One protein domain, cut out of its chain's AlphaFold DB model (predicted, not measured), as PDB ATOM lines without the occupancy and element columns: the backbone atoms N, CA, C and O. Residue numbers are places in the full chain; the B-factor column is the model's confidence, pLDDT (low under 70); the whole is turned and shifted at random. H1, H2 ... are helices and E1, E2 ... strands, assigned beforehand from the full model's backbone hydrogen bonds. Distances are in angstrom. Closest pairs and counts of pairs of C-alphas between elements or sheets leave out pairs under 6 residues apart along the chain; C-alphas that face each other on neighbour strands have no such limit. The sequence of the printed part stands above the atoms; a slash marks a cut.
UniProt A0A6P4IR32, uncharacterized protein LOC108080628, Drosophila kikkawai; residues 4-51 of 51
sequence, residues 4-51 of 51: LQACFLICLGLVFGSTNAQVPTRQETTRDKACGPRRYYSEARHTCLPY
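AT A GLANCE: This is residues 4 to 51 of the 51 residues of the protein "uncharacterized protein LOC108080628" of Drosophila kikkawai (UniProt A0A6P4IR32). A long arm stretches away from a small head: the free-standing helix H1 and the unwound stretch after it, residues 4 to 25, stick out from a head made of the short helix H2 and the two-stranded hairpin of E1 and E2. H2 packs on E1, and H1 lies far from the head at the other end of the arm. The printed part has 48 residues with two named helices and two named strands, in the order H1, H2, E1, E2; the sheet has the order E1 - E2 and is antiparallel, and the class is mixed, helices and strands. The whole is extended, with a radius of gyration of the C-alphas of 18.9 A, and spans 56 by 18 by 15 A, the arm making the length.

HOW THE PARTS SIT: H1, residues 4 to 17, stands free and is apart from H2, residues 30 to 34. H1 is also apart from E1, residues 39 to 42, and from E2, residues 47 to 50. H2 and E1 have 6 pairs of C-alphas within 8 A, the closest being those of Asp 32 and Tyr 40, 4.3 A apart. H2 and E2 have 1 such pair, the C-alphas of Asp 32 and Cys 48, 7.6 A apart. E1 and E2 form a hairpin, antiparallel, with 140 degrees between their directions. The C-alphas of Arg 39 and Pro 50 face each other at 4.3 A. Across this pair N 40 and O 49 are within hydrogen-bond range at 2.8 A, and so are N 49 and O 40 at 2.8 A. In H1 and H2 every O i to N i+4 pair is within hydrogen-bond range.

IN THESE COORDINATES: H1 runs from C-alpha 4 at (186.482, 162.810, 149.406) to C-alpha 17 at (199.390, 161.164, 164.300), 19.8 A. Residues 18 to 29 belong to no named element. H2, residues 30 to 34, measures 6.6 A. E1, residues 39 to 42, measures 9.6 A. E2, residues 47 to 50, measures 10.0 A and ends at C-alpha 50 at (206.075, 153.813, 193.714).

THE WHOLE: The two C-alphas farthest apart are those of Leu 4 and Ala 34, at 56.2 A. The printed part has no cut, and it ends at Tyr 51, the chain's last residue. The link from H1 to H2, 12 residues, is long; those from H2 to E1 and from E1 to E2, 4 residues each, are tight. The mean pLDDT of the printed part is 76.4, and residues 15 to 26 are under 70, of which 15 to 17 belong to H1.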
ATOM      1  N   LEU A   4     187.041 163.136 148.094       76.31
ATOM      2  CA  LEU A   4     186.482 162.810 149.406       76.31
ATOM      3  C   LEU A   4     187.314 161.757 150.154       76.31
ATOM      4  O   LEU A   4     187.615 161.939 151.327       76.31
ATOM      5  N   GLN A   5     187.751 160.694 149.476       72.81
ATOM      6  CA  GLN A   5     188.557 159.631 150.081       72.81
ATOM      7  C   GLN A   5     189.948 160.135 150.490       72.81
ATOM      8  O   GLN A   5     190.439 159.773 151.555       72.81
ATOM      9  N   ALA A   6     190.563 161.009 149.684       76.88
ATOM     10  CA  ALA A   6     191.836 161.639 150.037       76.88
ATOM     11  C   ALA A   6     191.694 162.549 151.269       76.88
ATOM     12  O   ALA A   6     192.543 162.526 152.156       76.88
ATOM     13  N   CYS A   7     190.590 163.294 151.360       80.25
ATOM     14  CA  CYS A   7     190.302 164.163 152.498       80.25
ATOM     15  C   CYS A   7     190.128 163.360 153.800       80.25
ATOM     16  O   CYS A   7     190.753 163.680 154.810       80.25
ATOM     17  N   PHE A   8     189.378 162.253 153.754       80.62
ATOM     18  CA  PHE A   8     189.217 161.354 154.903       80.62
ATOM     19  C   PHE A   8     190.546 160.769 155.393       80.62
ATOM     20  O   PHE A   8     190.784 160.723 156.598       80.62
ATOM     21  N   LEU A   9     191.432 160.359 154.480       79.81
ATOM     22  CA  LEU A   9     192.736 159.799 154.843       79.81
ATOM     23  C   LEU A   9     193.666 160.841 155.485       79.81
ATOM     24  O   LEU A   9     194.363 160.516 156.444       79.81
ATOM     25  N   ILE A  10     193.637 162.092 155.013       80.94
ATOM     26  CA  ILE A  10     194.407 163.192 155.618       80.94
ATOM     27  C   ILE A  10     193.885 163.499 157.026       80.94
ATOM     28  O   ILE A  10     194.679 163.586 157.963       80.94
ATOM     29  N   CYS A  11     192.565 163.610 157.204       77.56
ATOM     30  CA  CYS A  11     191.965 163.842 158.520       77.56
ATOM     31  C   CYS A  11     192.290 162.710 159.504       77.56
ATOM     32  O   CYS A  11     192.663 162.981 160.644       77.56
ATOM     33  N   LEU A  12     192.215 161.451 159.061       75.00
ATOM     34  CA  LEU A  12     192.588 160.295 159.878       75.00
ATOM     35  C   LEU A  12     194.073 160.326 160.263       75.00
ATOM     36  O   LEU A  12     194.396 160.130 161.432       75.00
ATOM     37  N   GLY A  13     194.973 160.641 159.330       73.94
ATOM     38  CA  GLY A  13     196.402 160.780 159.628       73.94
ATOM     39  C   GLY A  13     196.706 161.875 160.658       73.94
ATOM     40  O   GLY A  13     197.580 161.699 161.501       73.94
ATOM     41  N   LEU A  14     195.953 162.977 160.638       72.00
ATOM     42  CA  LEU A  14     196.124 164.101 161.565       72.00
ATOM     43  C   LEU A  14     195.609 163.777 162.979       72.00
ATOM     44  O   LEU A  14     196.260 164.105 163.973       72.00
ATOM     45  N   VAL A  15     194.473 163.078 163.073       69.62
ATOM     46  CA  VAL A  15     193.881 162.650 164.353       69.62
ATOM     47  C   VAL A  15     194.700 161.535 165.006       69.62
ATOM     48  O   VAL A  15     194.949 161.583 166.206       69.62
ATOM     49  N   PHE A  16     195.168 160.552 164.233       63.38
ATOM     50  CA  PHE A  16     195.956 159.435 164.767       63.38
ATOM     51  C   PHE A  16     197.462 159.738 164.886       63.38
ATOM     52  O   PHE A  16     198.172 159.051 165.617       63.38
ATOM     53  N   GLY A  17     197.978 160.772 164.213       60.62
ATOM     54  CA  GLY A  17     199.390 161.164 164.300       60.62
ATOM     55  C   GLY A  17     199.785 161.771 165.650       60.62
ATOM     56  O   GLY A  17     200.943 161.681 166.052       60.62
ATOM     57  N   SER A  18     198.825 162.343 166.380       57.88
ATOM     58  CA  SER A  18     199.057 163.024 167.661       57.88
ATOM     59  C   SER A  18     199.040 162.096 168.882       57.88
ATOM     60  O   SER A  18     199.365 162.538 169.982       57.88
ATOM     61  N   THR A  19     198.736 160.803 168.718       58.00
ATOM     62  CA  THR A  19     198.755 159.832 169.829       58.00
ATOM     63  C   THR A  19     200.092 159.112 170.009       58.00
ATOM     64  O   THR A  19     200.210 158.254 170.883       58.00
ATOM     65  N   ASN A  20     201.120 159.446 169.222       54.47
ATOM     66  CA  ASN A  20     202.452 158.900 169.450       54.47
ATOM     67  C   ASN A  20     203.169 159.659 170.570       54.47
ATOM     68  O   ASN A  20     203.557 160.814 170.422       54.47
ATOM     69  N   ALA A  21     203.400 158.910 171.648       52.34
ATOM     70  CA  ALA A  21     204.349 159.163 172.719       52.34
ATOM     71  C   ALA A  21     203.846 160.033 173.887       52.34
ATOM     72  O   ALA A  21     204.360 161.113 174.175       52.34
ATOM     73  N   GLN A  22     202.988 159.430 174.717       48.66
ATOM     74  CA  GLN A  22     203.221 159.475 176.166       48.66
ATOM     75  C   GLN A  22     204.594 158.836 176.460       48.66
ATOM     76  O   GLN A  22     204.696 157.734 176.990       48.66
ATOM     77  N   VAL A  23     205.684 159.508 176.078       55.84
ATOM     78  CA  VAL A  23     206.944 159.342 176.803       55.84
ATOM     79  C   VAL A  23     206.597 159.715 178.243       55.84
ATOM     80  O   VAL A  23     205.865 160.692 178.421       55.84
ATOM     81  N   PRO A  24     207.048 158.987 179.273       56.81
ATOM     82  CA  PRO A  24     206.938 159.476 180.635       56.81
ATOM     83  C   PRO A  24     207.767 160.765 180.723       56.81
ATOM     84  O   PRO A  24     208.939 160.758 181.075       56.81
ATOM     85  N   THR A  25     207.154 161.897 180.377       57.09
ATOM     86  CA  THR A  25     207.661 163.276 180.440       57.09
ATOM     87  C   THR A  25     207.768 163.748 181.883       57.09
ATOM     88  O   THR A  25     207.716 164.940 182.182       57.09
ATOM     89  N   ARG A  26     207.891 162.812 182.821       63.75
ATOM     90  CA  ARG A  26     208.039 163.138 184.216       63.75
ATOM     91  C   ARG A  26     209.520 163.323 184.489       63.75
ATOM     92  O   ARG A  26     210.250 162.369 184.734       63.75
ATOM     93  N   GLN A  27     209.943 164.574 184.369       70.44
ATOM     94  CA  GLN A  27     211.286 164.998 184.719       70.44
ATOM     95  C   GLN A  27     211.519 164.718 186.206       70.44
ATOM     96  O   GLN A  27     210.718 165.125 187.044       70.44
ATOM     97  N   GLU A  28     212.588 163.987 186.518       72.44
ATOM     98  CA  GLU A  28     212.933 163.637 187.893       72.44
ATOM     99  C   GLU A  28     213.295 164.913 188.665       72.44
ATOM    100  O   GLU A  28     214.315 165.562 188.417       72.44
ATOM    101  N   THR A  29     212.422 165.301 189.586       80.81
ATOM    102  CA  THR A  29     212.588 166.485 190.425       80.81
ATOM    103  C   THR A  29     213.451 166.172 191.648       80.81
ATOM    104  O   THR A  29     213.615 165.022 192.059       80.81
ATOM    105  N   THR A  30     213.973 167.203 192.314       82.38
ATOM    106  CA  THR A  30     214.697 167.042 193.590       82.38
ATOM    107  C   THR A  30     213.848 166.338 194.658       82.38
ATOM    108  O   THR A  30     214.383 165.620 195.498       82.38
ATOM    109  N   ARG A  31     212.519 166.502 194.613       81.19
ATOM    110  CA  ARG A  31     211.590 165.830 195.533       81.19
ATOM    111  C   ARG A  31     211.445 164.342 195.231       81.19
ATOM    112  O   ARG A  31     211.338 163.554 196.164       81.19
ATOM    113  N   ASP A  32     211.520 163.946 193.960       82.75
ATOM    114  CA  ASP A  32     211.557 162.530 193.573       82.75
ATOM    115  C   ASP A  32     212.793 161.837 194.152       82.75
ATOM    116  O   ASP A  32     212.679 160.764 194.741       82.75
ATOM    117  N   LYS A  33     213.950 162.509 194.109       82.75
ATOM    118  CA  LYS A  33     215.199 162.007 194.706       82.75
ATOM    119  C   LYS A  33     215.103 161.825 196.225       82.75
ATOM    120  O   LYS A  33     215.703 160.900 196.764       82.75
ATOM    121  N   ALA A  34     214.326 162.665 196.912       88.12
ATOM    122  CA  ALA A  34     214.098 162.545 198.353       88.12
ATOM    123  C   ALA A  34     213.213 161.339 198.726       88.12
ATOM    124  O   ALA A  34     213.317 160.824 199.838       88.12
ATOM    125  N   CYS A  35     212.367 160.860 197.808       87.31
ATOM    126  CA  CYS A  35     211.477 159.720 198.043       87.31
ATOM    127  C   CYS A  35     212.187 158.355 198.050       87.31
ATOM    128  O   CYS A  35     211.593 157.363 198.488       87.31
ATOM    129  N   GLY A  36     213.442 158.297 197.595       85.62
ATOM    130  CA  GLY A  36     214.239 157.076 197.529       85.62
ATOM    131  C   GLY A  36     214.095 156.304 196.209       85.62
ATOM    132  O   GLY A  36     213.325 156.686 195.324       85.62
ATOM    133  N   PRO A  37     214.858 155.208 196.043       83.50
ATOM    134  CA  PRO A  37     214.925 154.473 194.784       83.50
ATOM    135  C   PRO A  37     213.559 153.893 194.402       83.50
ATOM    136  O   PRO A  37     212.819 153.401 195.252       83.50
ATOM    137  N   ARG A  38     213.242 153.921 193.100       84.44
ATOM    138  CA  ARG A  38     211.977 153.405 192.531       84.44
ATOM    139  C   ARG A  38     210.715 154.064 193.116       84.44
ATOM    140  O   ARG A  38     209.626 153.499 193.010       84.44
ATOM    141  N   ARG A  39     210.837 155.270 193.671       87.69
ATOM    142  CA  ARG A  39     209.714 156.083 194.138       87.69
ATOM    143  C   ARG A  39     209.785 157.482 193.558       87.69
ATOM    144  O   ARG A  39     210.828 157.923 193.085       87.69
ATOM    145  N   TYR A  40     208.662 158.174 193.614       88.12
ATOM    146  CA  TYR A  40     208.529 159.527 193.132       88.12
ATOM    147  C   TYR A  40     207.582 160.357 193.988       88.12
ATOM    148  O   TYR A  40     206.641 159.835 194.574       88.12
ATOM    149  N   TYR A  41     207.789 161.663 194.036       88.62
ATOM    150  CA  TYR A  41     206.950 162.605 194.757       88.62
ATOM    151  C   TYR A  41     205.741 163.048 193.923       88.62
ATOM    152  O   TYR A  41     205.860 163.733 192.906       88.62
ATOM    153  N   SER A  42     204.539 162.672 194.352       88.00
ATOM    154  CA  SER A  42     203.303 163.160 193.743       88.00
ATOM    155  C   SER A  42     202.923 164.511 194.334       88.00
ATOM    156  O   SER A  42     202.478 164.573 195.476       88.00
ATOM    157  N   GLU A  43     203.025 165.577 193.538       86.00
ATOM    158  CA  GLU A  43     202.569 166.919 193.935       86.00
ATOM    159  C   GLU A  43     201.065 166.948 194.248       86.00
ATOM    160  O   GLU A  43     200.640 167.629 195.168       86.00
ATOM    161  N   ALA A  44     200.256 166.148 193.544       86.81
ATOM    162  CA  ALA A  44     198.807 166.097 193.750       86.81
ATOM    163  C   ALA A  44     198.398 165.454 195.086       86.81
ATOM    164  O   ALA A  44     197.341 165.767 195.626       86.81
ATOM    165  N   ARG A  45     199.206 164.518 195.598       87.31
ATOM    166  CA  ARG A  45     198.935 163.819 196.866       87.31
ATOM    167  C   ARG A  45     199.842 164.278 198.001       87.31
ATOM    168  O   ARG A  45     199.633 163.863 199.131       87.31
ATOM    169  N   HIS A  46     200.852 165.094 197.705       89.19
ATOM    170  CA  HIS A  46     201.950 165.436 198.607       89.19
ATOM    171  C   HIS A  46     202.621 164.207 199.251       89.19
ATOM    172  O   HIS A  46     203.100 164.264 200.383       89.19
ATOM    173  N   THR A  47     202.678 163.086 198.523       91.69
ATOM    174  CA  THR A  47     203.219 161.807 199.013       91.69
ATOM    175  C   THR A  47     204.161 161.156 198.012       91.69
ATOM    176  O   THR A  47     203.967 161.267 196.800       91.69
ATOM    177  N   CYS A  48     205.114 160.380 198.524       91.12
ATOM    178  CA  CYS A  48     205.945 159.496 197.717       91.12
ATOM    179  C   CYS A  48     205.152 158.263 197.254       91.12
ATOM    180  O   CYS A  48     204.651 157.503 198.082       91.12
ATOM    181  N   LEU A  49     205.059 158.047 195.945       88.81
ATOM    182  CA  LEU A  49     204.422 156.897 195.309       88.81
ATOM    183  C   LEU A  49     205.479 156.003 194.643       88.81
ATOM    184  O   LEU A  49     206.527 156.500 194.231       88.81
ATOM    185  N   PRO A  50     205.250 154.685 194.546       88.00
ATOM    186  CA  PRO A  50     206.075 153.813 193.714       88.00
ATOM    187  C   PRO A  50     205.868 154.122 192.220       88.00
ATOM    188  O   PRO A  50     204.781 154.561 191.839       88.00
ATOM    189  N   TYR A  51     206.904 153.897 191.402       78.75
ATOM    190  CA  TYR A  51     206.775 153.877 189.934       78.75
ATOM    191  C   TYR A  51     205.965 152.677 189.446       78.75
ATOM    192  O   TYR A  51     206.142 151.579 190.027       78.75
TER     193      TYR A  51